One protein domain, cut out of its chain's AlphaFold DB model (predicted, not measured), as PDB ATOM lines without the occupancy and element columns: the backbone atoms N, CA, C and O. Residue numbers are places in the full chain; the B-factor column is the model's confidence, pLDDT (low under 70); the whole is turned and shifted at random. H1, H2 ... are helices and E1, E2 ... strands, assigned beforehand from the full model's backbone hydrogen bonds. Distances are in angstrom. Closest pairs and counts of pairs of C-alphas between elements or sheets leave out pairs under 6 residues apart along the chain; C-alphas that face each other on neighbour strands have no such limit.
ATOM      1  N   LYS A  19      91.877 -51.382 208.895       74.69
ATOM      2  CA  LYS A  19      92.326 -51.858 210.215       74.69
ATOM      3  C   LYS A  19      93.582 -52.711 210.114       74.69
ATOM      4  O   LYS A  19      94.427 -52.686 211.004       74.69
ATOM      5  N   VAL A  20      93.689 -53.489 209.039       78.75
ATOM      6  CA  VAL A  20      94.869 -54.304 208.763       78.75
ATOM      7  C   VAL A  20      95.306 -54.090 207.328       78.75
ATOM      8  O   VAL A  20      94.501 -54.167 206.401       78.75
ATOM      9  N   LYS A  21      96.604 -53.848 207.148       82.94
ATOM     10  CA  LYS A  21      97.243 -53.720 205.844       82.94
ATOM     11  C   LYS A  21      98.440 -54.657 205.784       82.94
ATOM     12  O   LYS A  21      99.366 -54.521 206.576       82.94
ATOM     13  N   LEU A  22      98.419 -55.581 204.831       80.88
ATOM     14  CA  LEU A  22      99.522 -56.493 204.544       80.88
ATOM     15  C   LEU A  22     100.098 -56.152 203.172       80.88
ATOM     16  O   LEU A  22      99.356 -55.870 202.227       80.88
ATOM     17  N   HIS A  23     101.422 -56.145 203.078       81.56
ATOM     18  CA  HIS A  23     102.146 -55.857 201.849       81.56
ATOM     19  C   HIS A  23     103.202 -56.932 201.638       81.56
ATOM     20  O   HIS A  23     104.077 -57.107 202.481       81.56
ATOM     21  N   PHE A  24     103.092 -57.629 200.518       80.75
ATOM     22  CA  PHE A  24     103.992 -58.691 200.101       80.75
ATOM     23  C   PHE A  24     104.710 -58.214 198.849       80.75
ATOM     24  O   PHE A  24     104.063 -57.783 197.891       80.75
ATOM     25  N   VAL A  25     106.035 -58.247 198.884       72.69
ATOM     26  CA  VAL A  25     106.889 -57.892 197.754       72.69
ATOM     27  C   VAL A  25     107.414 -59.207 197.196       72.69
ATOM     28  O   VAL A  25     107.939 -60.004 197.959       72.69
ATOM     29  N   ASP A  26     107.265 -59.405 195.888       66.88
ATOM     30  CA  ASP A  26     107.492 -60.652 195.147       66.88
ATOM     31  C   ASP A  26     106.343 -61.688 195.205       66.88
ATOM     32  O   ASP A  26     105.530 -61.746 196.130       66.88
ATOM     33  N   ARG A  27     106.222 -62.484 194.135       57.94
ATOM     34  CA  ARG A  27     105.119 -63.434 193.893       57.94
ATOM     35  C   ARG A  27     105.230 -64.724 194.701       57.94
ATOM     36  O   ARG A  27     104.252 -65.462 194.766       57.94
ATOM     37  N   THR A  28     106.400 -65.018 195.261       61.28
ATOM     38  CA  THR A  28     106.651 -66.254 196.017       61.28
ATOM     39  C   THR A  28     105.868 -66.325 197.319       61.28
ATOM     40  O   THR A  28     105.610 -67.420 197.808       61.28
ATOM     41  N   ASP A  29     105.455 -65.178 197.854       59.78
ATOM     42  CA  ASP A  29     105.012 -65.105 199.245       59.78
ATOM     43  C   ASP A  29     103.486 -65.165 199.396       59.78
ATOM     44  O   ASP A  29     102.979 -65.409 200.491       59.78
ATOM     45  N   CYS A  30     102.726 -64.933 198.317       70.19
ATOM     46  CA  CYS A  30     101.271 -64.838 198.394       70.19
ATOM     47  C   CYS A  30     100.581 -65.078 197.039       70.19
ATOM     48  O   CYS A  30     100.624 -64.222 196.146       70.19
ATOM     49  N   ASP A  31      99.881 -66.211 196.918       77.00
ATOM     50  CA  ASP A  31      98.946 -66.473 195.821       77.00
ATOM     51  C   ASP A  31      97.514 -66.093 196.231       77.00
ATOM     52  O   ASP A  31      96.825 -66.824 196.940       77.00
ATOM     53  N   LEU A  32      97.048 -64.935 195.759       74.75
ATOM     54  CA  LEU A  32      95.684 -64.448 195.996       74.75
ATOM     55  C   LEU A  32      94.612 -65.280 195.271       74.75
ATOM     56  O   LEU A  32      93.422 -65.117 195.541       74.75
ATOM     57  N   HIS A  33      95.010 -66.157 194.346       77.62
ATOM     58  CA  HIS A  33      94.107 -67.087 193.680       77.62
ATOM     59  C   HIS A  33      93.973 -68.422 194.416       77.62
ATOM     60  O   HIS A  33      93.042 -69.165 194.102       77.62
ATOM     61  N   ASP A  34      94.833 -68.715 195.400       81.56
ATOM     62  CA  ASP A  34      94.730 -69.937 196.194       81.56
ATOM     63  C   ASP A  34      93.472 -69.900 197.092       81.56
ATOM     64  O   ASP A  34      93.353 -69.051 197.987       81.56
ATOM     65  N   PRO A  35      92.518 -70.837 196.911       79.50
ATOM     66  CA  PRO A  35      91.325 -70.910 197.745       79.50
ATOM     67  C   PRO A  35      91.632 -71.124 199.232       79.50
ATOM     68  O   PRO A  35      90.872 -70.643 200.081       79.50
ATOM     69  N   MET A  36      92.713 -71.841 199.572       84.06
ATOM     70  CA  MET A  36      93.070 -72.105 200.967       84.06
ATOM     71  C   MET A  36      93.617 -70.844 201.638       84.06
ATOM     72  O   MET A  36      93.126 -70.481 202.711       84.06
ATOM     73  N   PHE A  37      94.547 -70.145 200.984       84.75
ATOM     74  CA  PHE A  37      95.023 -68.830 201.403       84.75
ATOM     75  C   PHE A  37      93.861 -67.862 201.637       84.75
ATOM     76  O   PHE A  37      93.739 -67.277 202.715       84.75
ATOM     77  N   MET A  38      92.944 -67.758 200.672       80.94
ATOM     78  CA  MET A  38      91.787 -66.874 200.791       80.94
ATOM     79  C   MET A  38      90.870 -67.265 201.952       80.94
ATOM     80  O   MET A  38      90.349 -66.387 202.637       80.94
ATOM     81  N   ARG A  39      90.691 -68.560 202.235       81.88
ATOM     82  CA  ARG A  39      89.919 -69.014 203.402       81.88
ATOM     83  C   ARG A  39      90.592 -68.624 204.719       81.88
ATOM     84  O   ARG A  39      89.913 -68.129 205.613       81.88
ATOM     85  N   ILE A  40      91.908 -68.810 204.831       85.94
ATOM     86  CA  ILE A  40      92.684 -68.417 206.018       85.94
ATOM     87  C   ILE A  40      92.607 -66.903 206.222       85.94
ATOM     88  O   ILE A  40      92.381 -66.442 207.338       85.94
ATOM     89  N   LEU A  41      92.731 -66.130 205.143       83.94
ATOM     90  CA  LEU A  41      92.650 -64.677 205.182       83.94
ATOM     91  C   LEU A  41      91.280 -64.173 205.657       83.94
ATOM     92  O   LEU A  41      91.220 -63.196 206.398       83.94
ATOM     93  N   ARG A  42      90.188 -64.839 205.263       82.44
ATOM     94  CA  ARG A  42      88.835 -64.520 205.751       82.44
ATOM     95  C   ARG A  42      88.713 -64.748 207.253       82.44
ATOM     96  O   ARG A  42      88.327 -63.825 207.957       82.44
ATOM     97  N   VAL A  43      89.145 -65.913 207.742       83.06
ATOM     98  CA  VAL A  43      89.165 -66.213 209.185       83.06
ATOM     99  C   VAL A  43      90.026 -65.190 209.927       83.06
ATOM    100  O   VAL A  43      89.611 -64.634 210.940       83.06
ATOM    101  N   PHE A  44      91.210 -64.875 209.400       85.69
ATOM    102  CA  PHE A  44      92.080 -63.847 209.965       85.69
ATOM    103  C   PHE A  44      91.376 -62.483 210.044       85.69
ATOM    104  O   PHE A  44      91.390 -61.854 211.100       85.69
ATOM    105  N   ALA A  45      90.718 -62.038 208.974       82.06
ATOM    106  CA  ALA A  45      89.981 -60.779 208.955       82.06
ATOM    107  C   ALA A  45      88.812 -60.774 209.964       82.06
ATOM    108  O   ALA A  45      88.683 -59.820 210.732       82.06
ATOM    109  N   GLU A  46      88.036 -61.857 210.041       79.88
ATOM    110  CA  GLU A  46      86.941 -62.032 211.008       79.88
ATOM    111  C   GLU A  46      87.443 -61.961 212.456       79.88
ATOM    112  O   GLU A  46      86.901 -61.199 213.259       79.88
ATOM    113  N   THR A  47      88.535 -62.664 212.792       82.81
ATOM    114  CA  THR A  47      89.124 -62.609 214.147       82.81
ATOM    115  C   THR A  47      89.613 -61.213 214.541       82.81
ATOM    116  O   THR A  47      89.740 -60.907 215.725       82.81
ATOM    117  N   ARG A  48      89.874 -60.343 213.559       80.50
ATOM    118  CA  ARG A  48      90.270 -58.943 213.756       80.50
ATOM    119  C   ARG A  48      89.084 -57.974 213.705       80.50
ATOM    120  O   ARG A  48      89.302 -56.763 213.712       80.50
ATOM    121  N   GLY A  49      87.848 -58.474 213.644       76.94
ATOM    122  CA  GLY A  49      86.640 -57.651 213.560       76.94
ATOM    123  C   GLY A  49      86.551 -56.850 212.259       76.94
ATOM    124  O   GLY A  49      86.031 -55.733 212.253       76.94
ATOM    125  N   CYS A  50      87.127 -57.380 211.179       80.62
ATOM    126  CA  CYS A  50      86.981 -56.847 209.832       80.62
ATOM    127  C   CYS A  50      85.842 -57.594 209.125       80.62
ATOM    128  O   CYS A  50      85.740 -58.809 209.244       80.62
ATOM    129  N   SER A  51      85.005 -56.875 208.381       74.06
ATOM    130  CA  SER A  51      83.889 -57.415 207.593       74.06
ATOM    131  C   SER A  51      84.166 -57.403 206.089       74.06
ATOM    132  O   SER A  51      83.382 -57.937 205.307       74.06
ATOM    133  N   VAL A  52      85.272 -56.797 205.650       71.06
ATOM    134  CA  VAL A  52      85.618 -56.696 204.229       71.06
ATOM    135  C   VAL A  52      87.105 -56.921 204.014       71.06
ATOM    136  O   VAL A  52      87.938 -56.443 204.782       71.06
ATOM    137  N   VAL A  53      87.438 -57.614 202.929       76.44
ATOM    138  CA  VAL A  53      88.805 -57.826 202.457       76.44
ATOM    139  C   VAL A  53      88.925 -57.250 201.051       76.44
ATOM    140  O   VAL A  53      88.114 -57.554 200.180       76.44
ATOM    141  N   ASN A  54      89.940 -56.431 200.812       78.38
ATOM    142  CA  ASN A  54      90.295 -55.893 199.505       78.38
ATOM    143  C   ASN A  54      91.732 -56.303 199.178       78.38
ATOM    144  O   ASN A  54      92.624 -56.185 200.014       78.38
ATOM    145  N   THR A  55      91.957 -56.794 197.968       77.69
ATOM    146  CA  THR A  55      93.275 -57.200 197.489       77.69
ATOM    147  C   THR A  55      93.630 -56.449 196.219       77.69
ATOM    148  O   THR A  55      92.788 -56.184 195.359       77.69
ATOM    149  N   GLU A  56      94.902 -56.101 196.113       75.75
ATOM    150  CA  GLU A  56      95.509 -55.435 194.973       75.75
ATOM    151  C   GLU A  56      96.742 -56.244 194.583       75.75
ATOM    152  O   GLU A  56      97.632 -56.461 195.403       75.75
ATOM    153  N   GLN A  57      96.795 -56.690 193.333       73.50
ATOM    154  CA  GLN A  57      97.940 -57.399 192.785       73.50
ATOM    155  C   GLN A  57      98.514 -56.605 191.622       73.50
ATOM    156  O   GLN A  57      97.795 -56.237 190.689       73.50
ATOM    157  N   HIS A  58      99.811 -56.340 191.678       71.38
ATOM    158  CA  HIS A  58     100.516 -55.554 190.685       71.38
ATOM    159  C   HIS A  58     101.614 -56.395 190.041       71.38
ATOM    160  O   HIS A  58     102.499 -56.912 190.723       71.38
ATOM    161  N   HIS A  59     101.571 -56.514 188.711       68.19
ATOM    162  CA  HIS A  59     102.575 -57.243 187.938       68.19
ATOM    163  C   HIS A  59     103.224 -56.344 186.889       68.19
ATOM    164  O   HIS A  59     102.632 -56.094 185.836       68.19
ATOM    165  N   ASN A  60     104.467 -55.929 187.152       64.94
ATOM    166  CA  ASN A  60     105.334 -55.263 186.183       64.94
ATOM    167  C   ASN A  60     106.625 -56.052 185.943       64.94
ATOM    168  O   ASN A  60     107.048 -56.881 186.748       64.94
ATOM    169  N   LYS A  61     107.288 -55.761 184.818       59.12
ATOM    170  CA  LYS A  61     108.649 -56.241 184.550       59.12
ATOM    171  C   LYS A  61     109.604 -55.605 185.568       59.12
ATOM    172  O   LYS A  61     109.930 -54.432 185.427       59.12
ATOM    173  N   GLY A  62     110.014 -56.376 186.572       64.62
ATOM    174  CA  GLY A  62     110.980 -55.971 187.601       64.62
ATOM    175  C   GLY A  62     110.383 -55.610 188.963       64.62
ATOM    176  O   GLY A  62     111.149 -55.455 189.904       64.62
ATOM    177  N   ASP A  63     109.056 -55.509 189.087       66.44
ATOM    178  CA  ASP A  63     108.400 -55.240 190.369       66.44
ATOM    179  C   ASP A  63     107.036 -55.936 190.431       66.44
ATOM    180  O   ASP A  63     106.167 -55.738 189.566       66.44
ATOM    181  N   GLN A  64     106.869 -56.790 191.436       72.19
ATOM    182  CA  GLN A  64     105.638 -57.515 191.704       72.19
ATOM    183  C   GLN A  64     105.303 -57.364 193.177       72.19
ATOM    184  O   GLN A  64     106.139 -57.640 194.031       72.19
ATOM    185  N   PHE A  65     104.077 -56.950 193.471       76.56
ATOM    186  CA  PHE A  65     103.609 -56.883 194.846       76.56
ATOM    187  C   PHE A  65     102.144 -57.293 194.943       76.56
ATOM    188  O   PHE A  65     101.354 -57.103 194.010       76.56
ATOM    189  N   SER A  66     101.795 -57.821 196.108       79.38
ATOM    190  CA  SER A  66     100.428 -58.106 196.524       79.38
ATOM    191  C   SER A  66     100.134 -57.292 197.779       79.38
ATOM    192  O   SER A  66     100.916 -57.262 198.729       79.38
ATOM    193  N   ARG A  67      98.995 -56.610 197.806       79.81
ATOM    194  CA  ARG A  67      98.525 -55.845 198.958       79.81
ATOM    195  C   ARG A  67      97.162 -56.357 199.375       79.81
ATOM    196  O   ARG A  67      96.289 -56.555 198.538       79.81
ATOM    197  N   ILE A  68      96.981 -56.518 200.676       82.00
ATOM    198  CA  ILE A  68      95.729 -56.954 201.284       82.00
ATOM    199  C   ILE A  68      95.321 -55.920 202.323       82.00
ATOM    200  O   ILE A  68      96.142 -55.479 203.127       82.00
ATOM    201  N   MET A  69      94.063 -55.507 202.288       81.38
ATOM    202  CA  MET A  69      93.486 -54.491 203.157       81.38
ATOM    203  C   MET A  69      92.203 -55.048 203.767       81.38
ATOM    204  O   MET A  69      91.302 -55.461 203.041       81.38
ATOM    205  N   CYS A  70      92.128 -55.084 205.095       80.75
ATOM    206  CA  CYS A  70      90.951 -55.535 205.829       80.75
ATOM    207  C   CYS A  70      90.265 -54.334 206.487       80.75
ATOM    208  O   CYS A  70      90.918 -53.528 207.156       80.75
ATOM    209  N   HIS A  71      88.954 -54.231 206.297       78.38
ATOM    210  CA  HIS A  71      88.112 -53.126 206.756       78.38
ATOM    211  C   HIS A  71      86.966 -53.660 207.613       78.38
ATOM    212  O   HIS A  71      86.555 -54.806 207.448       78.38
ATOM    213  N   ASP A  72      86.429 -52.844 208.512       71.94
ATOM    214  CA  ASP A  72      85.331 -53.209 209.407       71.94
ATOM    215  C   ASP A  72      83.938 -52.821 208.913       71.94
ATOM    216  O   ASP A  72      82.977 -53.445 209.366       71.94
ATOM    217  N   ASN A  73      83.802 -51.894 207.956       59.41
ATOM    218  CA  ASN A  73      82.501 -51.506 207.406       59.41
ATOM    219  C   ASN A  73      82.375 -51.734 205.878       59.41
ATOM    220  O   ASN A  73      83.168 -51.201 205.098       59.41
ATOM    221  N   PRO A  74      81.325 -52.433 205.396       51.28
ATOM    222  CA  PRO A  74      81.051 -52.624 203.963       51.28
ATOM    223  C   PRO A  74      80.688 -51.343 203.211       51.28
ATOM    224  O   PRO A  74      80.837 -51.276 201.992       51.28
ATOM    225  N   ARG A  75      80.201 -50.317 203.925       49.91
ATOM    226  CA  ARG A  75      79.860 -49.007 203.344       49.91
ATOM    227  C   ARG A  75      81.087 -48.225 202.869       49.91
ATOM    228  O   ARG A  75      80.935 -47.315 202.056       49.91
ATOM    229  N   ASP A  76      82.278 -48.619 203.309       45.97
ATOM    230  CA  ASP A  76      83.524 -47.896 203.051       45.97
ATOM    231  C   ASP A  76      84.181 -48.286 201.715       45.97
ATOM    232  O   ASP A  76      85.204 -47.723 201.317       45.97
ATOM    233  N   LEU A  77      83.579 -49.233 200.989       48.84
ATOM    234  CA  LEU A  77      84.039 -49.730 199.696       48.84
ATOM    235  C   LEU A  77      82.919 -49.574 198.662       48.84
ATOM    236  O   LEU A  77      82.295 -50.537 198.218       48.84
ATOM    237  N   ALA A  78      82.645 -48.325 198.273       38.78
ATOM    238  CA  ALA A  78      81.762 -48.051 197.145       38.78
ATOM    239  C   ALA A  78      82.331 -48.704 195.869       38.78
ATOM    240  O   ALA A  78      83.497 -48.523 195.517       38.78
ATOM    241  N   SER A  79      81.479 -49.491 195.215       40.97
ATOM    242  CA  SER A  79      81.787 -50.409 194.120       40.97
ATOM    243  C   SER A  79      82.665 -49.819 193.012       40.97
ATOM    244  O   SER A  79      82.440 -48.721 192.500       40.97
ATOM    245  N   ARG A 106      99.530 -54.442 184.489       59.94
ATOM    246  CA  ARG A 106      98.268 -55.090 184.887       59.94
ATOM    247  C   ARG A 106      98.150 -55.035 186.403       59.94
ATOM    248  O   ARG A 106      98.839 -55.770 187.102       59.94
ATOM    249  N   ILE A 107      97.269 -54.158 186.878       58.28
ATOM    250  CA  ILE A 107      96.842 -54.123 188.276       58.28
ATOM    251  C   ILE A 107      95.477 -54.797 188.361       58.28
ATOM    252  O   ILE A 107      94.548 -54.403 187.650       58.28
ATOM    253  N   THR A 108      95.361 -55.820 189.199       64.69
ATOM    254  CA  THR A 108      94.111 -56.536 189.452       64.69
ATOM    255  C   THR A 108      93.636 -56.215 190.859       64.69
ATOM    256  O   THR A 108      94.403 -56.308 191.809       64.69
ATOM    257  N   TYR A 109      92.370 -55.816 190.977       58.66
ATOM    258  CA  TYR A 109      91.723 -55.520 192.251       58.66
ATOM    259  C   TYR A 109      90.600 -56.526 192.481       58.66
ATOM    260  O   TYR A 109      89.832 -56.802 191.555       58.66
ATOM    261  N   GLN A 110      90.486 -57.045 193.700       63.62
ATOM    262  CA  GLN A 110      89.381 -57.908 194.109       63.62
ATOM    263  C   GLN A 110      88.917 -57.532 195.516       63.62
ATOM    264  O   GLN A 110      89.736 -57.294 196.397       63.62
ATOM    265  N   CYS A 111      87.603 -57.482 195.722       59.94
ATOM    266  CA  CYS A 111      86.983 -57.097 196.985       59.94
ATOM    267  C   CYS A 111      85.952 -58.151 197.397       59.94
ATOM    268  O   CYS A 111      85.165 -58.599 196.562       59.94
ATOM    269  N   TRP A 112      85.929 -58.507 198.681       62.16
ATOM    270  CA  TRP A 112      84.999 -59.470 199.268       62.16
ATOM    271  C   TRP A 112      84.415 -58.926 200.562       62.16
ATOM    272  O   TRP A 112      85.156 -58.540 201.460       62.16
ATOM    273  N   THR A 113      83.095 -58.977 200.678       61.97
ATOM    274  CA  THR A 113      82.390 -58.853 201.956       61.97
ATOM    275  C   THR A 113      82.356 -60.218 202.641       61.97
ATOM    276  O   THR A 113      82.015 -61.217 202.005       61.97
ATOM    277  N   LEU A 114      82.722 -60.260 203.917       57.72
ATOM    278  CA  LEU A 114      82.571 -61.414 204.800       57.72
ATOM    279  C   LEU A 114      81.117 -61.364 205.290       57.72
ATOM    280  O   LEU A 114      80.748 -60.430 206.001       57.72
TER     281      LEU A 114
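This is residues 19 to 79 and 106 to 114 of the 115 residues of the protein "Hypothetical protein" of Polarella glacialis (UniProt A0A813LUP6). A single sheet of four antiparallel strands makes a nearly uncurled wall, and one helix, H1, packs slantwise over one face of it, over the two inner strands E3 and E2; the other face has no named helix over it. The strands run E1, E3, E2, E4 across the sheet, with E2 and E3 as a long hairpin inside it. The printed part has 70 residues, with one named helix and four named strands in the order E1, H1, E2, E3, E4, and its class is mixed, helices and strands. It is compact, with a radius of gyration of the C-alphas of 12.1 A, and the C-alphas span 35 by 25 by 19 A.

E1, residues 20 to 25, is an edge strand and the antiparallel neighbour of E3, residues 63 to 71; N 22 and O 68 are 2.8 A apart, within hydrogen-bond range. H1, residues 35 to 47, is on the sheet at a height over the sheet of 9.6 A. On the local plane its line and that of E2, residues 52 to 60, stand at 39 degrees, slantwise to the strands. The closest C-alphas of H1 and E3 are those of Ala 45 and Cys 70, 6.2 A apart; those of H1 and E2 are Ala 45 and Val 53, 7.2 A apart. In H1 every O i to N i+4 pair is within hydrogen-bond range. E1, H1 and E2 form a split strand-helix-strand unit, two strands that run the same way with E3 between them in the sheet, and its crossover is right-handed. E2 and E3 are a hairpin, with N 54 and O 69 at 2.8 A. E4, residues 106 to 113, is the other edge strand and the antiparallel neighbour of E2, with N 55 and O 110 at 2.8 A. E1 and E4 are apart.

E1 begins at C-alpha 20 at (94.869, -54.304, 208.763) and is 16.7 A long from first to last C-alpha. H1 is 18.5 A long and starts at C-alpha 35 at (91.325, -70.910, 197.745). E2 measures 26.8 A, E3 26.2 A and E4 23.6 A, the last ending at C-alpha 113 at (82.390, -58.853, 201.956).

The two C-alphas farthest apart, those of Gly 49 and Lys 61, are 36.4 A apart. Residues 80 to 105 are not printed, and C-alphas 79 and 106 are 19.5 A apart across this cut, which lies in the link from E3 to E4. The links H1 to E2 and E2 to E3 are tight, and E1 to H1 is short. The mean pLDDT of the printed part is 71.4; it is under 70 at residues 26 to 29, 59 to 63, 73 to 79 and 106 to 114.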